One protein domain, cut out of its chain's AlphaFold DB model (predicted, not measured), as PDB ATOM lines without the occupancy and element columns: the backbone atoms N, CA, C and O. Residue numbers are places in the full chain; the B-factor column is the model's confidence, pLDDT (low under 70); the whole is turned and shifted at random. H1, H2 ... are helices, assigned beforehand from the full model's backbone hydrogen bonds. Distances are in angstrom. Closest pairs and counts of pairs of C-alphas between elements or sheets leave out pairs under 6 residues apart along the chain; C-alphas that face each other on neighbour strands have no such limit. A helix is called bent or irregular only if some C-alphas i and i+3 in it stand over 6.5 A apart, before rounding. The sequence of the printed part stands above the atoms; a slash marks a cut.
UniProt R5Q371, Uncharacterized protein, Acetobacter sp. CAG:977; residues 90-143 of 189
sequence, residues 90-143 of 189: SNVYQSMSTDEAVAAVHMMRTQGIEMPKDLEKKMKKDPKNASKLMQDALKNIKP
ATOM      1  N   SER A  90     -32.993 -56.792  57.506       44.38
ATOM      2  CA  SER A  90     -32.409 -57.440  56.326       44.38
ATOM      3  C   SER A  90     -33.305 -57.516  55.080       44.38
ATOM      4  O   SER A  90     -32.767 -57.744  53.993       44.38
ATOM      5  N   ASN A  91     -34.624 -57.305  55.185       42.56
ATOM      6  CA  ASN A  91     -35.553 -57.600  54.077       42.56
ATOM      7  C   ASN A  91     -36.326 -56.400  53.501       42.56
ATOM      8  O   ASN A  91     -36.901 -56.530  52.424       42.56
ATOM      9  N   VAL A  92     -36.327 -55.225  54.144       48.12
ATOM     10  CA  VAL A  92     -37.193 -54.091  53.732       48.12
ATOM     11  C   VAL A  92     -36.774 -53.463  52.392       48.12
ATOM     12  O   VAL A  92     -37.599 -52.875  51.702       48.12
ATOM     13  N   TYR A  93     -35.516 -53.634  51.977       49.28
ATOM     14  CA  TYR A  93     -34.990 -53.032  50.744       49.28
ATOM     15  C   TYR A  93     -34.584 -54.046  49.667       49.28
ATOM     16  O   TYR A  93     -34.135 -53.635  48.598       49.28
ATOM     17  N   GLN A  94     -34.745 -55.357  49.895       49.34
ATOM     18  CA  GLN A  94     -34.302 -56.389  48.939       49.34
ATOM     19  C   GLN A  94     -34.991 -56.302  47.565       49.34
ATOM     20  O   GLN A  94     -34.448 -56.807  46.588       49.34
ATOM     21  N   SER A  95     -36.147 -55.641  47.476       54.41
ATOM     22  CA  SER A  95     -36.939 -55.491  46.250       54.41
ATOM     23  C   SER A  95     -36.852 -54.111  45.586       54.41
ATOM     24  O   SER A  95     -37.494 -53.906  44.561       54.41
ATOM     25  N   MET A  96     -36.084 -53.165  46.135       59.78
ATOM     26  CA  MET A  96     -35.998 -51.808  45.581       59.78
ATOM     27  C   MET A  96     -35.054 -51.759  44.375       59.78
ATOM     28  O   MET A  96     -33.902 -52.190  44.454       59.78
ATOM     29  N   SER A  97     -35.526 -51.206  43.260       69.56
ATOM     30  CA  SER A  97     -34.699 -50.997  42.072       69.56
ATOM     31  C   SER A  97     -33.656 -49.896  42.293       69.56
ATOM     32  O   SER A  97     -33.778 -49.029  43.160       69.56
ATOM     33  N   THR A  98     -32.604 -49.900  41.475       72.50
ATOM     34  CA  THR A  98     -31.544 -48.883  41.539       72.50
ATOM     35  C   THR A  98     -32.069 -47.474  41.278       72.50
ATOM     36  O   THR A  98     -31.613 -46.529  41.921       72.50
ATOM     37  N   ASP A  99     -33.037 -47.327  40.375       68.00
ATOM     38  CA  ASP A  99     -33.631 -46.030  40.055       68.00
ATOM     39  C   ASP A  99     -34.479 -45.500  41.218       68.00
ATOM     40  O   ASP A  99     -34.377 -44.321  41.561       68.00
ATOM     41  N   GLU A 100     -35.235 -46.372  41.892       64.44
ATOM     42  CA  GLU A 100     -35.971 -46.029  43.115       64.44
ATOM     43  C   GLU A 100     -35.022 -45.658  44.260       64.44
ATOM     44  O   GLU A 100     -35.249 -44.665  44.951       64.44
ATOM     45  N   ALA A 101     -33.917 -46.390  44.423       67.62
ATOM     46  CA  ALA A 101     -32.907 -46.088  45.435       67.62
ATOM     47  C   ALA A 101     -32.254 -44.715  45.192       67.62
ATOM     48  O   ALA A 101     -32.125 -43.909  46.114       67.62
ATOM     49  N   VAL A 102     -31.888 -44.407  43.944       71.19
ATOM     50  CA  VAL A 102     -31.323 -43.101  43.566       71.19
ATOM     51  C   VAL A 102     -32.345 -41.980  43.769       71.19
ATOM     52  O   VAL A 102     -31.995 -40.928  44.309       71.19
ATOM     53  N   ALA A 103     -33.604 -42.197  43.380       69.44
ATOM     54  CA  ALA A 103     -34.677 -41.230  43.588       69.44
ATOM     55  C   ALA A 103     -34.915 -40.961  45.082       69.44
ATOM     56  O   ALA A 103     -35.046 -39.804  45.483       69.44
ATOM     57  N   ALA A 104     -34.887 -41.998  45.920       66.56
ATOM     58  CA  ALA A 104     -35.014 -41.866  47.367       66.56
ATOM     59  C   ALA A 104     -33.858 -41.055  47.978       66.56
ATOM     60  O   ALA A 104     -34.105 -40.146  48.770       66.56
ATOM     61  N   VAL A 105     -32.606 -41.305  47.568       71.06
ATOM     62  CA  VAL A 105     -31.442 -40.508  48.012       71.06
ATOM     63  C   VAL A 105     -31.597 -39.038  47.629       71.06
ATOM     64  O   VAL A 105     -31.308 -38.152  48.438       71.06
ATOM     65  N   HIS A 106     -32.081 -38.766  46.416       70.19
ATOM     66  CA  HIS A 106     -32.337 -37.406  45.961       70.19
ATOM     67  C   HIS A 106     -33.407 -36.715  46.823       70.19
ATOM     68  O   HIS A 106     -33.165 -35.623  47.340       70.19
ATOM     69  N   MET A 107     -34.546 -37.377  47.063       59.59
ATOM     70  CA  MET A 107     -35.625 -36.849  47.907       59.59
ATOM     71  C   MET A 107     -35.156 -36.576  49.340       59.59
ATOM     72  O   MET A 107     -35.389 -35.489  49.870       59.59
ATOM     73  N   MET A 108     -34.424 -37.506  49.956       65.38
ATOM     74  CA  MET A 108     -33.893 -37.329  51.312       65.38
ATOM     75  C   MET A 108     -33.000 -36.086  51.417       65.38
ATOM     76  O   MET A 108     -33.164 -35.277  52.332       65.38
ATOM     77  N   ARG A 109     -32.122 -35.856  50.434       67.62
ATOM     78  CA  ARG A 109     -31.288 -34.645  50.400       67.62
ATOM     79  C   ARG A 109     -32.104 -33.367  50.232       67.62
ATOM     80  O   ARG A 109     -31.806 -32.387  50.906       67.62
ATOM     81  N   THR A 110     -33.143 -33.370  49.392       60.59
ATOM     82  CA  THR A 110     -34.032 -32.197  49.254       60.59
ATOM     83  C   THR A 110     -34.767 -31.864  50.553       60.59
ATOM     84  O   THR A 110     -34.985 -30.695  50.856       60.59
ATOM     85  N   GLN A 111     -35.057 -32.867  51.385       54.81
ATOM     86  CA  GLN A 111     -35.648 -32.676  52.712       54.81
ATOM     87  C   GLN A 111     -34.620 -32.217  53.768       54.81
ATOM     88  O   GLN A 111     -34.984 -31.836  54.885       54.81
ATOM     89  N   GLY A 112     -33.335 -32.150  53.410       57.97
ATOM     90  CA  GLY A 112     -32.239 -31.740  54.288       57.97
ATOM     91  C   GLY A 112     -31.663 -32.877  55.131       57.97
ATOM     92  O   GLY A 112     -30.987 -32.601  56.118       57.97
ATOM     93  N   ILE A 113     -31.927 -34.134  54.764       64.31
ATOM     94  CA  ILE A 113     -31.284 -35.300  55.373       64.31
ATOM     95  C   ILE A 113     -29.890 -35.445  54.757       64.31
ATOM     96  O   ILE A 113     -29.729 -35.528  53.534       64.31
ATOM     97  N   GLU A 114     -28.865 -35.458  55.606       72.69
ATOM     98  CA  GLU A 114     -27.477 -35.571  55.169       72.69
ATOM     99  C   GLU A 114     -27.176 -37.008  54.714       72.69
ATOM    100  O   GLU A 114     -27.048 -37.923  55.523       72.69
ATOM    101  N   MET A 115     -27.077 -37.202  53.394       77.94
ATOM    102  CA  MET A 115     -26.740 -38.483  52.757       77.94
ATOM    103  C   MET A 115     -25.333 -38.424  52.136       77.94
ATOM    104  O   MET A 115     -24.970 -37.378  51.583       77.94
ATOM    105  N   PRO A 116     -24.556 -39.529  52.108       83.06
ATOM    106  CA  PRO A 116     -23.223 -39.551  51.501       83.06
ATOM    107  C   PRO A 116     -23.248 -39.040  50.055       83.06
ATOM    108  O   PRO A 116     -24.049 -39.507  49.245       83.06
ATOM    109  N   LYS A 117     -22.393 -38.065  49.713       84.31
ATOM    110  CA  LYS A 117     -22.437 -37.340  48.422       84.31
ATOM    111  C   LYS A 117     -22.262 -38.252  47.204       84.31
ATOM    112  O   LYS A 117     -22.858 -38.011  46.159       84.31
ATOM    113  N   ASP A 118     -21.492 -39.322  47.345       88.88
ATOM    114  CA  ASP A 118     -21.161 -40.273  46.283       88.88
ATOM    115  C   ASP A 118     -22.124 -41.471  46.186       88.88
ATOM    116  O   ASP A 118     -21.957 -42.315  45.302       88.88
ATOM    117  N   LEU A 119     -23.147 -41.532  47.046       85.00
ATOM    118  CA  LEU A 119     -24.056 -42.672  47.163       85.00
ATOM    119  C   LEU A 119     -24.795 -42.996  45.859       85.00
ATOM    120  O   LEU A 119     -24.773 -44.137  45.409       85.00
ATOM    121  N   GLU A 120     -25.360 -41.991  45.187       83.06
ATOM    122  CA  GLU A 120     -26.049 -42.186  43.899       83.06
ATOM    123  C   GLU A 120     -25.110 -42.745  42.824       83.06
ATOM    124  O   GLU A 120     -25.478 -43.620  42.041       83.06
ATOM    125  N   LYS A 121     -23.864 -42.256  42.791       86.69
ATOM    126  CA  LYS A 121     -22.851 -42.715  41.836       86.69
ATOM    127  C   LYS A 121     -22.447 -44.160  42.124       86.69
ATOM    128  O   LYS A 121     -22.195 -44.907  41.183       86.69
ATOM    129  N   LYS A 122     -22.387 -44.552  43.401       86.56
ATOM    130  CA  LYS A 122     -22.120 -45.932  43.831       86.56
ATOM    131  C   LYS A 122     -23.274 -46.866  43.455       86.56
ATOM    132  O   LYS A 122     -23.014 -47.899  42.853       86.56
ATOM    133  N   MET A 123     -24.522 -46.461  43.691       83.81
ATOM    134  CA  MET A 123     -25.715 -47.241  43.324       83.81
ATOM    135  C   MET A 123     -25.826 -47.466  41.813       83.81
ATOM    136  O   MET A 123     -26.061 -48.585  41.378       83.81
ATOM    137  N   LYS A 124     -25.579 -46.432  40.997       84.12
ATOM    138  CA  LYS A 124     -25.595 -46.560  39.527       84.12
ATOM    139  C   LYS A 124     -24.482 -47.460  38.986       84.12
ATOM    140  O   LYS A 124     -24.658 -48.086  37.946       84.12
ATOM    141  N   LYS A 125     -23.327 -47.498  39.659       89.31
ATOM    142  CA  LYS A 125     -22.196 -48.364  39.287       89.31
ATOM    143  C   LYS A 125     -22.388 -49.811  39.722       89.31
ATOM    144  O   LYS A 125     -21.872 -50.698  39.052       89.31
ATOM    145  N   ASP A 126     -23.111 -50.036  40.814       84.69
ATOM    146  CA  ASP A 126     -23.410 -51.367  41.332       84.69
ATOM    147  C   ASP A 126     -24.915 -51.535  41.632       84.69
ATOM    148  O   ASP A 126     -25.337 -51.513  42.794       84.69
ATOM    149  N   PRO A 127     -25.738 -51.712  40.577       78.50
ATOM    150  CA  PRO A 127     -27.189 -51.844  40.696       78.50
ATOM    151  C   PRO A 127     -27.635 -52.973  41.630       78.50
ATOM    152  O   PRO A 127     -28.610 -52.825  42.362       78.50
ATOM    153  N   LYS A 128     -26.894 -54.090  41.634       78.50
ATOM    154  CA  LYS A 128     -27.214 -55.297  42.412       78.50
ATOM    155  C   LYS A 128     -27.085 -55.074  43.919       78.50
ATOM    156  O   LYS A 128     -27.776 -55.733  44.686       78.50
ATOM    157  N   ASN A 129     -26.226 -54.143  44.331       80.38
ATOM    158  CA  ASN A 129     -26.017 -53.790  45.733       80.38
ATOM    159  C   ASN A 129     -26.639 -52.439  46.111       80.38
ATOM    160  O   ASN A 129     -26.415 -51.966  47.226       80.38
ATOM    161  N   ALA A 130     -27.432 -51.813  45.234       72.88
ATOM    162  CA  ALA A 130     -28.022 -50.498  45.488       72.88
ATOM    163  C   ALA A 130     -28.848 -50.465  46.786       72.88
ATOM    164  O   ALA A 130     -28.690 -49.551  47.595       72.88
ATOM    165  N   SER A 131     -29.644 -51.505  47.040       66.94
ATOM    166  CA  SER A 131     -30.421 -51.659  48.274       66.94
ATOM    167  C   SER A 131     -29.555 -51.731  49.528       66.94
ATOM    168  O   SER A 131     -29.861 -51.095  50.534       66.94
ATOM    169  N   LYS A 132     -28.437 -52.463  49.457       77.44
ATOM    170  CA  LYS A 132     -27.482 -52.584  50.563       77.44
ATOM    171  C   LYS A 132     -26.768 -51.256  50.821       77.44
ATOM    172  O   LYS A 132     -26.679 -50.819  51.961       77.44
ATOM    173  N   LEU A 133     -26.343 -50.572  49.759       79.81
ATOM    174  CA  LEU A 133     -25.732 -49.243  49.841       79.81
ATOM    175  C   LEU A 133     -26.688 -48.210  50.454       79.81
ATOM    176  O   LEU A 133     -26.253 -47.374  51.244       79.81
ATOM    177  N   MET A 134     -27.979 -48.271  50.116       73.94
ATOM    178  CA  MET A 134     -29.003 -47.417  50.723       73.94
ATOM    179  C   MET A 134     -29.139 -47.705  52.215       73.94
ATOM    180  O   MET A 134     -29.119 -46.788  53.030       73.94
ATOM    181  N   GLN A 135     -29.238 -48.980  52.578       71.00
ATOM    182  CA  GLN A 135     -29.371 -49.399  53.964       71.00
ATOM    183  C   GLN A 135     -28.176 -48.963  54.821       71.00
ATOM    184  O   GLN A 135     -28.366 -48.409  55.902       71.00
ATOM    185  N   ASP A 136     -26.956 -49.152  54.321       79.69
ATOM    186  CA  ASP A 136     -25.739 -48.719  55.006       79.69
ATOM    187  C   ASP A 136     -25.703 -47.193  55.170       79.69
ATOM    188  O   ASP A 136     -25.286 -46.685  56.211       79.69
ATOM    189  N   ALA A 137     -26.179 -46.439  54.177       77.50
ATOM    190  CA  ALA A 137     -26.286 -44.989  54.290       77.50
ATOM    191  C   ALA A 137     -27.304 -44.569  55.359       77.50
ATOM    192  O   ALA A 137     -26.994 -43.697  56.166       77.50
ATOM    193  N   LEU A 138     -28.472 -45.217  55.405       71.44
ATOM    194  CA  LEU A 138     -29.528 -44.934  56.380       71.44
ATOM    195  C   LEU A 138     -29.085 -45.209  57.822       71.44
ATOM    196  O   LEU A 138     -29.363 -44.402  58.704       71.44
ATOM    197  N   LYS A 139     -28.347 -46.301  58.059       71.44
ATOM    198  CA  LYS A 139     -27.795 -46.640  59.385       71.44
ATOM    199  C   LYS A 139     -26.828 -45.588  59.926       71.44
ATOM    200  O   LYS A 139     -26.686 -45.445  61.133       71.44
ATOM    201  N   ASN A 140     -26.159 -44.871  59.027       67.94
ATOM    202  CA  ASN A 140     -25.171 -43.854  59.367       67.94
ATOM    203  C   ASN A 140     -25.754 -42.433  59.402       67.94
ATOM    204  O   ASN A 140     -25.015 -41.481  59.670       67.94
ATOM    205  N   ILE A 141     -27.059 -42.265  59.152       65.81
ATOM    206  CA  ILE A 141     -27.728 -40.985  59.382       65.81
ATOM    207  C   ILE A 141     -27.689 -40.716  60.882       65.81
ATOM    208  O   ILE A 141     -28.146 -41.529  61.687       65.81
ATOM    209  N   LYS A 142     -27.149 -39.557  61.267       59.25
ATOM    210  CA  LYS A 142     -27.172 -39.143  62.669       59.25
ATOM    211  C   LYS A 142     -28.631 -39.047  63.125       59.25
ATOM    212  O   LYS A 142     -29.401 -38.335  62.472       59.25
ATOM    213  N   PRO A 143     -29.023 -39.723  64.220       57.59
ATOM    214  CA  PRO A 143     -30.349 -39.531  64.778       57.59
ATOM    215  C   PRO A 143     -30.542 -38.044  65.080       57.59
ATOM    216  O   PRO A 143     -29.605 -37.349  65.483       57.59
TER     217      PRO A 143
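This is residues 90 to 143 of the 189 residues of an uncharacterized protein of Acetobacter sp. CAG:977 (UniProt R5Q371). Three helices pack side by side as a small bundle, their centres making a triangle; H2, short, runs back between H1 and H3, which run the same way. The printed part has 54 residues with three named helices, H1, H2, H3 in chain order, and no named strand: all helix. It is compact, with a radius of gyration of the C-alphas of 10.2 A, and spans 26 by 22 by 14 A.

Find C-alpha 98 at (-31.544, -48.883, 41.539); from there H1 runs 18.6 A through residues 98 to 110. H2 is residues 119 to 125, 9.9 A. H3, residues 127 to 139, runs 19.4 A to C-alpha 139 at (-27.795, -46.640, 59.385); it is irregular, with C-alphas 128 and 131 7.6 A apart.

Look at Val 102 and Glu 120, the closest C-alphas of the hairpin H1 and H2, 5.4 A apart; these helices touch at a shallow tilt of 18 degrees, opposite ways. In the hairpin H2 and H3, which touch at a shallow 15 degrees, opposite ways, Met 123 and Ala 130 have the closest C-alphas, 4.5 A. H1 and H3 touch at a shallow 31 degrees, the same way, closest at the C-alphas of Thr 98 and Pro 127, 5.3 A. Each O i to N i+4 pair is within hydrogen-bond range in H1 and H2, and 7 of 9 in H3.

The C-alphas of Lys 125 and Pro 143 are farthest apart, 28.2 A. The printed part has no cut and no long link. Its mean pLDDT is 70.2; 25 residues are under 70, among them 90 to 97.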